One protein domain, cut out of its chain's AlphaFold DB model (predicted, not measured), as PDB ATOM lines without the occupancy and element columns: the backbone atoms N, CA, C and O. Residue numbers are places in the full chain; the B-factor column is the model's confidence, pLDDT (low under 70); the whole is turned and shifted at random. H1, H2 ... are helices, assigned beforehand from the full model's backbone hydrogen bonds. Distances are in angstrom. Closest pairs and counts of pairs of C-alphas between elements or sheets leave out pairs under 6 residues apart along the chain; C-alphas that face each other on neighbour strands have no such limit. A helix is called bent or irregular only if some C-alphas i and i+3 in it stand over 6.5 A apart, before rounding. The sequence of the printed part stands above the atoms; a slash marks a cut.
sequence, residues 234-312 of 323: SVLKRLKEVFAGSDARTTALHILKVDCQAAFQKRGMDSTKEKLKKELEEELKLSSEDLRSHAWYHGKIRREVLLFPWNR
ATOM      1  N   SER A 234      86.764  35.712 134.696       93.44
ATOM      2  CA  SER A 234      85.320  35.480 134.801       93.44
ATOM      3  C   SER A 234      84.547  36.337 133.789       93.44
ATOM      4  O   SER A 234      83.739  35.796 133.031       93.44
ATOM      5  N   VAL A 235      84.889  37.623 133.662       95.31
ATOM      6  CA  VAL A 235      84.377  38.542 132.633       95.31
ATOM      7  C   VAL A 235      84.674  38.004 131.238       95.31
ATOM      8  O   VAL A 235      83.764  37.916 130.415       95.31
ATOM      9  N   LEU A 236      85.917  37.592 130.963       95.50
ATOM     10  CA  LEU A 236      86.298  37.054 129.652       95.50
ATOM     11  C   LEU A 236      85.517  35.779 129.300       95.50
ATOM     12  O   LEU A 236      85.099  35.606 128.153       95.50
ATOM     13  N   LYS A 237      85.262  34.905 130.283       96.38
ATOM     14  CA  LYS A 237      84.416  33.720 130.102       96.38
ATOM     15  C   LYS A 237      82.968  34.109 129.780       96.38
ATOM     16  O   LYS A 237      82.418  33.592 128.810       96.38
ATOM     17  N   ARG A 238      82.373  35.045 130.527       95.50
ATOM     18  CA  ARG A 238      81.003  35.539 130.281       95.50
ATOM     19  C   ARG A 238      80.878  36.224 128.918       95.50
ATOM     20  O   ARG A 238      79.920  35.970 128.195       95.50
ATOM     21  N   LEU A 239      81.869  37.019 128.522       95.56
ATOM     22  CA  LEU A 239      81.927  37.656 127.205       95.56
ATOM     23  C   LEU A 239      82.014  36.614 126.075       95.56
ATOM     24  O   LEU A 239      81.297  36.717 125.080       95.56
ATOM     25  N   LYS A 240      82.829  35.564 126.250       96.69
ATOM     26  CA  LYS A 240      82.895  34.428 125.317       96.69
ATOM     27  C   LYS A 240      81.558  33.688 125.213       96.69
ATOM     28  O   LYS A 240      81.172  33.321 124.109       96.69
ATOM     29  N   GLU A 241      80.855  33.475 126.325       97.00
ATOM     30  CA  GLU A 241      79.514  32.868 126.339       97.00
ATOM     31  C   GLU A 241      78.500  33.719 125.550       97.00
ATOM     32  O   GLU A 241      77.754  33.174 124.739       97.00
ATOM     33  N   VAL A 242      78.524  35.050 125.707       95.50
ATOM     34  CA  VAL A 242      77.660  35.984 124.956       95.50
ATOM     35  C   VAL A 242      77.930  35.930 123.450       95.50
ATOM     36  O   VAL A 242      76.987  35.805 122.667       95.50
ATOM     37  N   PHE A 243      79.198  35.974 123.024       95.69
ATOM     38  CA  PHE A 243      79.542  35.867 121.602       95.69
ATOM     39  C   PHE A 243      79.259  34.474 121.026       95.69
ATOM     40  O   PHE A 243      78.832  34.375 119.885       95.69
ATOM     41  N   ALA A 244      79.440  33.400 121.800       96.88
ATOM     42  CA  ALA A 244      79.121  32.042 121.355       96.88
ATOM     43  C   ALA A 244      77.607  31.799 121.197       96.88
ATOM     44  O   ALA A 244      77.208  30.969 120.382       96.88
ATOM     45  N   GLY A 245      76.772  32.513 121.960       96.31
ATOM     46  CA  GLY A 245      75.312  32.483 121.836       96.31
ATOM     47  C   GLY A 245      74.734  33.431 120.775       96.31
ATOM     48  O   GLY A 245      73.535  33.366 120.510       96.31
ATOM     49  N   SER A 246      75.553  34.302 120.179       96.44
ATOM     50  CA  SER A 246      75.122  35.332 119.225       96.44
ATOM     51  C   SER A 246      75.581  34.995 117.809       96.44
ATOM     52  O   SER A 246      76.732  34.630 117.589       96.44
ATOM     53  N   ASP A 247      74.716  35.170 116.812       96.69
ATOM     54  CA  ASP A 247      75.130  35.030 115.418       96.69
ATOM     55  C   ASP A 247      75.918  36.263 114.928       96.69
ATOM     56  O   ASP A 247      75.844  37.368 115.485       96.69
ATOM     57  N   ALA A 248      76.679  36.085 113.844       96.81
ATOM     58  CA  ALA A 248      77.525  37.141 113.289       96.81
ATOM     59  C   ALA A 248      76.727  38.375 112.825       96.81
ATOM     60  O   ALA A 248      77.214  39.499 112.956       96.81
ATOM     61  N   ARG A 249      75.493  38.199 112.326       96.56
ATOM     62  CA  ARG A 249      74.651  39.314 111.865       96.56
ATOM     63  C   ARG A 249      74.121  40.110 113.054       96.56
ATOM     64  O   ARG A 249      74.216  41.334 113.032       96.56
ATOM     65  N   THR A 250      73.617  39.454 114.098       97.06
ATOM     66  CA  THR A 250      73.183  40.141 115.329       97.06
ATOM     67  C   THR A 250      74.339  40.870 116.009       97.06
ATOM     68  O   THR A 250      74.161  42.000 116.463       97.06
ATOM     69  N   THR A 251      75.537  40.279 116.018       97.06
ATOM     70  CA  THR A 251      76.750  40.930 116.540       97.06
ATOM     71  C   THR A 251      77.102  42.190 115.742       97.06
ATOM     72  O   THR A 251      77.265  43.260 116.324       97.06
ATOM     73  N   ALA A 252      77.127  42.104 114.406       97.25
ATOM     74  CA  ALA A 252      77.386  43.255 113.538       97.25
ATOM     75  C   ALA A 252      76.328  44.367 113.690       97.25
ATOM     76  O   ALA A 252      76.673  45.546 113.685       97.25
ATOM     77  N   LEU A 253      75.052  44.009 113.879       96.88
ATOM     78  CA  LEU A 253      73.973  44.973 114.132       96.88
ATOM     79  C   LEU A 253      74.120  45.691 115.483       96.88
ATOM     80  O   LEU A 253      73.800  46.876 115.571       96.88
ATOM     81  N   HIS A 254      74.614  45.009 116.523       96.75
ATOM     82  CA  HIS A 254      74.908  45.648 117.811       96.75
ATOM     83  C   HIS A 254      76.083  46.622 117.709       96.75
ATOM     84  O   HIS A 254      75.966  47.740 118.203       96.75
ATOM     85  N   ILE A 255      77.166  46.231 117.027       96.19
ATOM     86  CA  ILE A 255      78.322  47.107 116.773       96.19
ATOM     87  C   ILE A 255      77.870  48.354 116.004       96.19
ATOM     88  O   ILE A 255      78.009  49.460 116.514       96.19
ATOM     89  N   LEU A 256      77.190  48.179 114.863       96.00
ATOM     90  CA  LEU A 256      76.667  49.284 114.051       96.00
ATOM     91  C   LEU A 256      75.773  50.242 114.856       96.00
ATOM     92  O   LEU A 256      75.874  51.457 114.708       96.00
ATOM     93  N   LYS A 257      74.898  49.711 115.721       95.62
ATOM     94  CA  LYS A 257      74.040  50.534 116.585       95.62
ATOM     95  C   LYS A 257      74.870  51.409 117.531       95.62
ATOM     96  O   LYS A 257      74.565  52.593 117.658       95.62
ATOM     97  N   VAL A 258      75.881  50.836 118.184       95.19
ATOM     98  CA  VAL A 258      76.742  51.548 119.143       95.19
ATOM     99  C   VAL A 258      77.644  52.560 118.432       95.19
ATOM    100  O   VAL A 258      77.727  53.699 118.885       95.19
ATOM    101  N   ASP A 259      78.231  52.199 117.289       94.00
ATOM    102  CA  ASP A 259      79.060  53.095 116.474       94.00
ATOM    103  C   ASP A 259      78.266  54.326 116.017       94.00
ATOM    104  O   ASP A 259      78.720  55.462 116.175       94.00
ATOM    105  N   CYS A 260      77.037  54.123 115.525       89.25
ATOM    106  CA  CYS A 260      76.135  55.224 115.199       89.25
ATOM    107  C   CYS A 260      75.828  56.093 116.427       89.25
ATOM    108  O   CYS A 260      75.889  57.315 116.329       89.25
ATOM    109  N   GLN A 261      75.519  55.498 117.586       89.38
ATOM    110  CA  GLN A 261      75.244  56.261 118.811       89.38
ATOM    111  C   GLN A 261      76.449  57.111 119.246       89.38
ATOM    112  O   GLN A 261      76.272  58.290 119.547       89.38
ATOM    113  N   ALA A 262      77.666  56.562 119.206       87.19
ATOM    114  CA  ALA A 262      78.887  57.295 119.538       87.19
ATOM    115  C   ALA A 262      79.172  58.438 118.545       87.19
ATOM    116  O   ALA A 262      79.534  59.542 118.957       87.19
ATOM    117  N   ALA A 263      78.957  58.204 117.245       82.00
ATOM    118  CA  ALA A 263      79.106  59.227 116.211       82.00
ATOM    119  C   ALA A 263      78.083  60.368 116.361       82.00
ATOM    120  O   ALA A 263      78.454  61.539 116.279       82.00
ATOM    121  N   PHE A 264      76.812  60.051 116.636       71.38
ATOM    122  CA  PHE A 264      75.774  61.064 116.850       71.38
ATOM    123  C   PHE A 264      75.962  61.835 118.158       71.38
ATOM    124  O   PHE A 264      75.767  63.048 118.164       71.38
ATOM    125  N   GLN A 265      76.409  61.184 119.238       71.31
ATOM    126  CA  GLN A 265      76.670  61.873 120.503       71.31
ATOM    127  C   GLN A 265      77.808  62.900 120.374       71.31
ATOM    128  O   GLN A 265      77.702  63.990 120.928       71.31
ATOM    129  N   LYS A 266      78.838  62.613 119.563       61.66
ATOM    130  CA  LYS A 266      79.886  63.590 119.221       61.66
ATOM    131  C   LYS A 266      79.436  64.715 118.285       61.66
ATOM    132  O   LYS A 266      80.085  65.755 118.257       61.66
ATOM    133  N   ARG A 267      78.354  64.540 117.516       57.00
ATOM    134  CA  ARG A 267      77.834  65.590 116.618       57.00
ATOM    135  C   ARG A 267      76.946  66.617 117.340       57.00
ATOM    136  O   ARG A 267      76.454  67.522 116.680       57.00
ATOM    137  N   GLY A 268      76.761  66.502 118.664       57.22
ATOM    138  CA  GLY A 268      76.127  67.531 119.501       57.22
ATOM    139  C   GLY A 268      74.720  67.903 119.034       57.22
ATOM    140  O   GLY A 268      74.458  69.057 118.707       57.22
ATOM    141  N   MET A 269      73.839  66.908 118.914       46.47
ATOM    142  CA  MET A 269      72.634  67.030 118.096       46.47
ATOM    143  C   MET A 269      71.373  66.482 118.782       46.47
ATOM    144  O   MET A 269      71.014  65.316 118.620       46.47
ATOM    145  N   ASP A 270      70.622  67.382 119.433       51.94
ATOM    146  CA  ASP A 270      69.194  67.226 119.784       51.94
ATOM    147  C   ASP A 270      68.295  67.268 118.525       51.94
ATOM    148  O   ASP A 270      67.280  67.962 118.432       51.94
ATOM    149  N   SER A 271      68.701  66.546 117.483       57.78
ATOM    150  CA  SER A 271      68.002  66.445 116.209       57.78
ATOM    151  C   SER A 271      67.449  65.039 116.056       57.78
ATOM    152  O   SER A 271      68.203  64.064 116.077       57.78
ATOM    153  N   THR A 272      66.134  64.926 115.870       65.62
ATOM    154  CA  THR A 272      65.492  63.624 115.687       65.62
ATOM    155  C   THR A 272      66.038  62.902 114.452       65.62
ATOM    156  O   THR A 272      66.588  63.507 113.524       65.62
ATOM    157  N   LYS A 273      65.851  61.581 114.416       65.94
ATOM    158  CA  LYS A 273      66.286  60.721 113.309       65.94
ATOM    159  C   LYS A 273      65.752  61.195 111.948       65.94
ATOM    160  O   LYS A 273      66.441  61.046 110.942       65.94
ATOM    161  N   GLU A 274      64.554  61.781 111.906       66.75
ATOM    162  CA  GLU A 274      63.976  62.369 110.693       66.75
ATOM    163  C   GLU A 274      64.742  63.615 110.237       66.75
ATOM    164  O   GLU A 274      64.969  63.776 109.040       66.75
ATOM    165  N   LYS A 275      65.172  64.473 111.173       72.06
ATOM    166  CA  LYS A 275      65.908  65.709 110.874       72.06
ATOM    167  C   LYS A 275      67.291  65.397 110.295       72.06
ATOM    168  O   LYS A 275      67.619  65.914 109.234       72.06
ATOM    169  N   LEU A 276      68.021  64.459 110.907       68.50
ATOM    170  CA  LEU A 276      69.297  63.943 110.388       68.50
ATOM    171  C   LEU A 276      69.148  63.273 109.017       68.50
ATOM    172  O   LEU A 276      69.977  63.474 108.135       68.50
ATOM    173  N   LYS A 277      68.078  62.492 108.811       73.69
ATOM    174  CA  LYS A 277      67.790  61.891 107.502       73.69
ATOM    175  C   LYS A 277      67.529  62.969 106.444       73.69
ATOM    176  O   LYS A 277      68.014  62.831 105.328       73.69
ATOM    177  N   LYS A 278      66.759  64.008 106.781       78.12
ATOM    178  CA  LYS A 278      66.428  65.116 105.873       78.12
ATOM    179  C   LYS A 278      67.670  65.922 105.494       78.12
ATOM    180  O   LYS A 278      67.866  66.167 104.315       78.12
ATOM    181  N   GLU A 279      68.511  66.252 106.470       76.25
ATOM    182  CA  GLU A 279      69.796  66.936 106.271       76.25
ATOM    183  C   GLU A 279      70.722  66.120 105.356       76.25
ATOM    184  O   GLU A 279      71.186  66.634 104.347       76.25
ATOM    185  N   LEU A 280      70.878  64.816 105.614       72.50
ATOM    186  CA  LEU A 280      71.657  63.920 104.753       72.50
ATOM    187  C   LEU A 280      71.069  63.799 103.333       72.50
ATOM    188  O   LEU A 280      71.816  63.698 102.365       72.50
ATOM    189  N   GLU A 281      69.741  63.801 103.187       74.00
ATOM    190  CA  GLU A 281      69.060  63.773 101.883       74.00
ATOM    191  C   GLU A 281      69.166  65.119 101.135       74.00
ATOM    192  O   GLU A 281      69.109  65.138  99.908       74.00
ATOM    193  N   GLU A 282      69.331  66.234 101.850       75.31
ATOM    194  CA  GLU A 282      69.610  67.565 101.297       75.31
ATOM    195  C   GLU A 282      71.088  67.693 100.886       75.31
ATOM    196  O   GLU A 282      71.360  68.139  99.771       75.31
ATOM    197  N   GLU A 283      72.028  67.193 101.697       64.75
ATOM    198  CA  GLU A 283      73.453  67.089 101.349       64.75
ATOM    199  C   GLU A 283      73.675  66.205 100.108       64.75
ATOM    200  O   GLU A 283      74.377  66.606  99.182       64.75
ATOM    201  N   LEU A 284      73.014  65.042 100.020       66.19
ATOM    202  CA  LEU A 284      73.071  64.152  98.845       66.19
ATOM    203  C   LEU A 284      72.343  64.686  97.600       66.19
ATOM    204  O   LEU A 284      72.518  64.122  96.519       66.19
ATOM    205  N   LYS A 285      71.520  65.735  97.727       68.12
ATOM    206  CA  LYS A 285      70.852  66.403  96.593       68.12
ATOM    207  C   LYS A 285      71.640  67.581  96.028       68.12
ATOM    208  O   LYS A 285      71.278  68.060  94.952       68.12
ATOM    209  N   LEU A 286      72.685  68.052  96.708       58.59
ATOM    210  CA  LEU A 286      73.579  69.065  96.151       58.59
ATOM    211  C   LEU A 286      74.329  68.483  94.946       58.59
ATOM    212  O   LEU A 286      74.889  67.388  95.009       58.59
ATOM    213  N   SER A 287      74.329  69.215  93.832       57.44
ATOM    214  CA  SER A 287      75.102  68.827  92.654       57.44
ATOM    215  C   SER A 287      76.594  68.875  92.984       57.44
ATOM    216  O   SER A 287      77.061  69.802  93.640       57.44
ATOM    217  N   SER A 288      77.369  67.923  92.456       62.38
ATOM    218  CA  SER A 288      78.837  67.895  92.606       62.38
ATOM    219  C   SER A 288      79.553  69.093  91.951       62.38
ATOM    220  O   SER A 288      80.779  69.175  91.993       62.38
ATOM    221  N   GLU A 289      78.804  69.984  91.306       68.12
ATOM    222  CA  GLU A 289      79.267  71.210  90.656       68.12
ATOM    223  C   GLU A 289      79.102  72.444  91.565       68.12
ATOM    224  O   GLU A 289      79.683  73.489  91.279       68.12
ATOM    225  N   ASP A 290      78.352  72.345  92.674       69.50
ATOM    226  CA  ASP A 290      78.285  73.403  93.686       69.50
ATOM    227  C   ASP A 290      79.518  73.326  94.598       69.50
ATOM    228  O   ASP A 290      79.799  72.309  95.237       69.50
ATOM    229  N   LEU A 291      80.255  74.430  94.721       66.38
ATOM    230  CA  LEU A 291      81.408  74.514  95.619       66.38
ATOM    231  C   LEU A 291      81.022  74.199  97.076       66.38
ATOM    232  O   LEU A 291      81.825  73.631  97.810       66.38
ATOM    233  N   ARG A 292      79.773  74.473  97.479       69.06
ATOM    234  CA  ARG A 292      79.242  74.175  98.821       69.06
ATOM    235  C   ARG A 292      79.024  72.688  99.092       69.06
ATOM    236  O   ARG A 292      78.912  72.323 100.257       69.06
ATOM    237  N   SER A 293      78.988  71.828  98.069       64.19
ATOM    238  CA  SER A 293      78.895  70.371  98.258       64.19
ATOM    239  C   SER A 293      80.220  69.744  98.717       64.19
ATOM    240  O   SER A 293      80.288  68.542  98.970       64.19
ATOM    241  N   HIS A 294      81.303  70.525  98.766       65.75
ATOM    242  CA  HIS A 294      82.643  70.033  99.042       65.75
ATOM    243  C   HIS A 294      83.051  70.278 100.497       65.75
ATOM    244  O   HIS A 294      83.018  71.404 100.982       65.75
ATOM    245  N   ALA A 295      83.563  69.243 101.170       63.22
ATOM    246  CA  ALA A 295      83.982  69.309 102.577       63.22
ATOM    247  C   ALA A 295      85.130  70.306 102.884       63.22
ATOM    248  O   ALA A 295      85.412  70.576 104.050       63.22
ATOM    249  N   TRP A 296      85.801  70.844 101.858       72.75
ATOM    250  CA  TRP A 296      86.813  71.902 101.987       72.75
ATOM    251  C   TRP A 296      86.230  73.324 101.899       72.75
ATOM    252  O   TRP A 296      86.939  74.294 102.162       72.75
ATOM    253  N   TYR A 297      84.957  73.479 101.525       76.56
ATOM    254  CA  TYR A 297      84.311  74.783 101.439       76.56
ATOM    255  C   TYR A 297      83.839  75.239 102.822       76.56
ATOM    256  O   TYR A 297      82.923  74.670 103.413       76.56
ATOM    257  N   HIS A 298      84.449  76.305 103.334       73.50
ATOM    258  CA  HIS A 298      84.177  76.820 104.680       73.50
ATOM    259  C   HIS A 298      83.332  78.110 104.698       73.50
ATOM    260  O   HIS A 298      83.246  78.786 105.722       73.50
ATOM    261  N   GLY A 299      82.709  78.474 103.572       70.69
ATOM    262  CA  GLY A 299      81.919  79.701 103.460       70.69
ATOM    263  C   GLY A 299      82.756  80.983 103.504       70.69
ATOM    264  O   GLY A 299      83.956  80.995 103.226       70.69
ATOM    265  N   LYS A 300      82.097  82.101 103.834       57.47
ATOM    266  CA  LYS A 300      82.709  83.437 103.884       57.47
ATOM    267  C   LYS A 300      83.506  83.639 105.180       57.47
ATOM    268  O   LYS A 300      83.051  84.330 106.088       57.47
ATOM    269  N   ILE A 301      84.701  83.057 105.261       60.50
ATOM    270  CA  ILE A 301      85.648  83.341 106.350       60.50
ATOM    271  C   ILE A 301      86.264  84.736 106.145       60.50
ATOM    272  O   ILE A 301      86.873  85.004 105.109       60.50
ATOM    273  N   ARG A 302      86.160  85.615 107.152       45.72
ATOM    274  CA  ARG A 302      86.942  86.862 107.195       45.72
ATOM    275  C   ARG A 302      88.424  86.528 107.389       45.72
ATOM    276  O   ARG A 302      88.761  85.727 108.262       45.72
ATOM    277  N   ARG A 303      89.313  87.129 106.582       51.19
ATOM    278  CA  ARG A 303      90.749  86.762 106.501       51.19
ATOM    279  C   ARG A 303      91.476  86.805 107.855       51.19
ATOM    280  O   ARG A 303      92.389  86.014 108.070       51.19
ATOM    281  N   GLU A 304      91.003  87.643 108.772       52.31
ATOM    282  CA  GLU A 304      91.428  87.770 110.176       52.31
ATOM    283  C   GLU A 304      91.480  86.422 110.933       52.31
ATOM    284  O   GLU A 304      92.351  86.202 111.773       52.31
ATOM    285  N   VAL A 305      90.583  85.481 110.611       52.31
ATOM    286  CA  VAL A 305      90.417  84.217 111.355       52.31
ATOM    287  C   VAL A 305      91.378  83.112 110.882       52.31
ATOM    288  O   VAL A 305      91.614  82.151 111.613       52.31
ATOM    289  N   LEU A 306      91.983  83.225 109.690       50.09
ATOM    290  CA  LEU A 306      92.804  82.153 109.094       50.09
ATOM    291  C   LEU A 306      94.214  82.006 109.694       50.09
ATOM    292  O   LEU A 306      94.813  80.937 109.575       50.09
ATOM    293  N   LEU A 307      94.739  83.030 110.373       47.06
ATOM    294  CA  LEU A 307      96.094  83.005 110.948       47.06
ATOM    295  C   LEU A 307      96.206  82.185 112.250       47.06
ATOM    296  O   LEU A 307      97.288  81.706 112.589       47.06
ATOM    297  N   PHE A 308      95.099  81.971 112.967       46.97
ATOM    298  CA  PHE A 308      95.102  81.270 114.260       46.97
ATOM    299  C   PHE A 308      95.015  79.728 114.192       46.97
ATOM    300  O   PHE A 308      95.651  79.078 115.026       46.97
ATOM    301  N   PRO A 309      94.271  79.092 113.260       48.81
ATOM    302  CA  PRO A 309      94.209  77.629 113.175       48.81
ATOM    303  C   PRO A 309      95.514  76.981 112.694       48.81
ATOM    304  O   PRO A 309      95.903  75.936 113.214       48.81
ATOM    305  N   TRP A 310      96.204  77.596 111.725       43.25
ATOM    306  CA  TRP A 310      97.366  76.980 111.070       43.25
ATOM    307  C   TRP A 310      98.572  76.852 112.011       43.25
ATOM    308  O   TRP A 310      99.161  75.776 112.127       43.25
ATOM    309  N   ASN A 311      98.889  77.918 112.754       40.28
ATOM    310  CA  ASN A 311     100.019  77.932 113.689       40.28
ATOM    311  C   ASN A 311      99.872  76.917 114.836       40.28
ATOM    312  O   ASN A 311     100.879  76.464 115.373       40.28
ATOM    313  N   ARG A 312      98.644  76.503 115.187       45.31
ATOM    314  CA  ARG A 312      98.417  75.526 116.265       45.31
ATOM    315  C   ARG A 312      98.514  74.063 115.817       45.31
ATOM    316  O   ARG A 312      98.832  73.224 116.648       45.31
TER     317      ARG A 312
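Overview. This is residues 234 to 312 of the 323 residues of the protein "Breast cancer anti-estrogen resistance protein 3-like" of Acipenser ruthenus (UniProt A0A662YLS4). The domain is an open, extended string of four helices with no common core: H1 makes a corner with the long helix H2, H3 follows after a short link, and a long winding stretch, residues 284 to 306, leads to the small helix H4 at the other end. No helix touches another, and much of the string stands free, among it residues 252 to 263 of H2. The printed part has 79 residues with four named helices, in the order H1, H2, H3, H4, and no named strand; the class is all helix. The whole is extended, with a radius of gyration of the C-alphas of 20.7 A, and elongated, with spans of 59 by 35 by 24 A.

Along the chain. H1 is residues 234 to 244, 15.2 A from first to last C-alpha, and its C-alpha 234 is at (85.320, 35.480, 134.801). H2, residues 248 to 266, is the longest helix at 27.2 A and ends with C-alpha 266 at (79.886, 63.590, 119.221). H3 is residues 273 to 283, 15.3 A long. H4 is residues 307 to 312, 9.5 A long, ending with C-alpha 312 at (98.417, 75.526, 116.265).

Arrangement. H1 and H2 are close but not clearly touching: their closest C-alphas, those of Phe 243 and Thr 251, are 7.7 A apart. Their lines stand at a steep tilt of 65 degrees, and they run opposite ways. H2 and H3 are apart, and so are H3 and H4. H1 is apart from H3 and from H4, and H2 is apart from H4. In H1, H2 and H3 every O i to N i+4 pair is within hydrogen-bond range; in H4 this holds for 0 of 2 pairs, and 1 of its 3 O i to N i+3 pairs is within range. H4 is neither bent nor irregular, but only just: C-alphas 307 and 310 are 6.2 A apart.

Size, cuts and confidence. The two C-alphas farthest apart in the domain are those of Ser 234 and Arg 303, 58.8 A, and the first and last printed C-alphas are 46.0 A apart. The printed part has no cut. The link from H1 to H2 is tight, with 3 residues, the link from H2 to H3 is short, with 6 residues, and the link from H3 to H4 is long, with 23 residues. Residues 300 to 312, of which 307 to 312 belong to H4, stand free. The mean pLDDT of the printed part is 74.5; residues 266 to 274, residue 276, residues 283 to 295 and residues 300 to 312 are under 70. The mean pLDDT is 96 in H1 and 45 in H4.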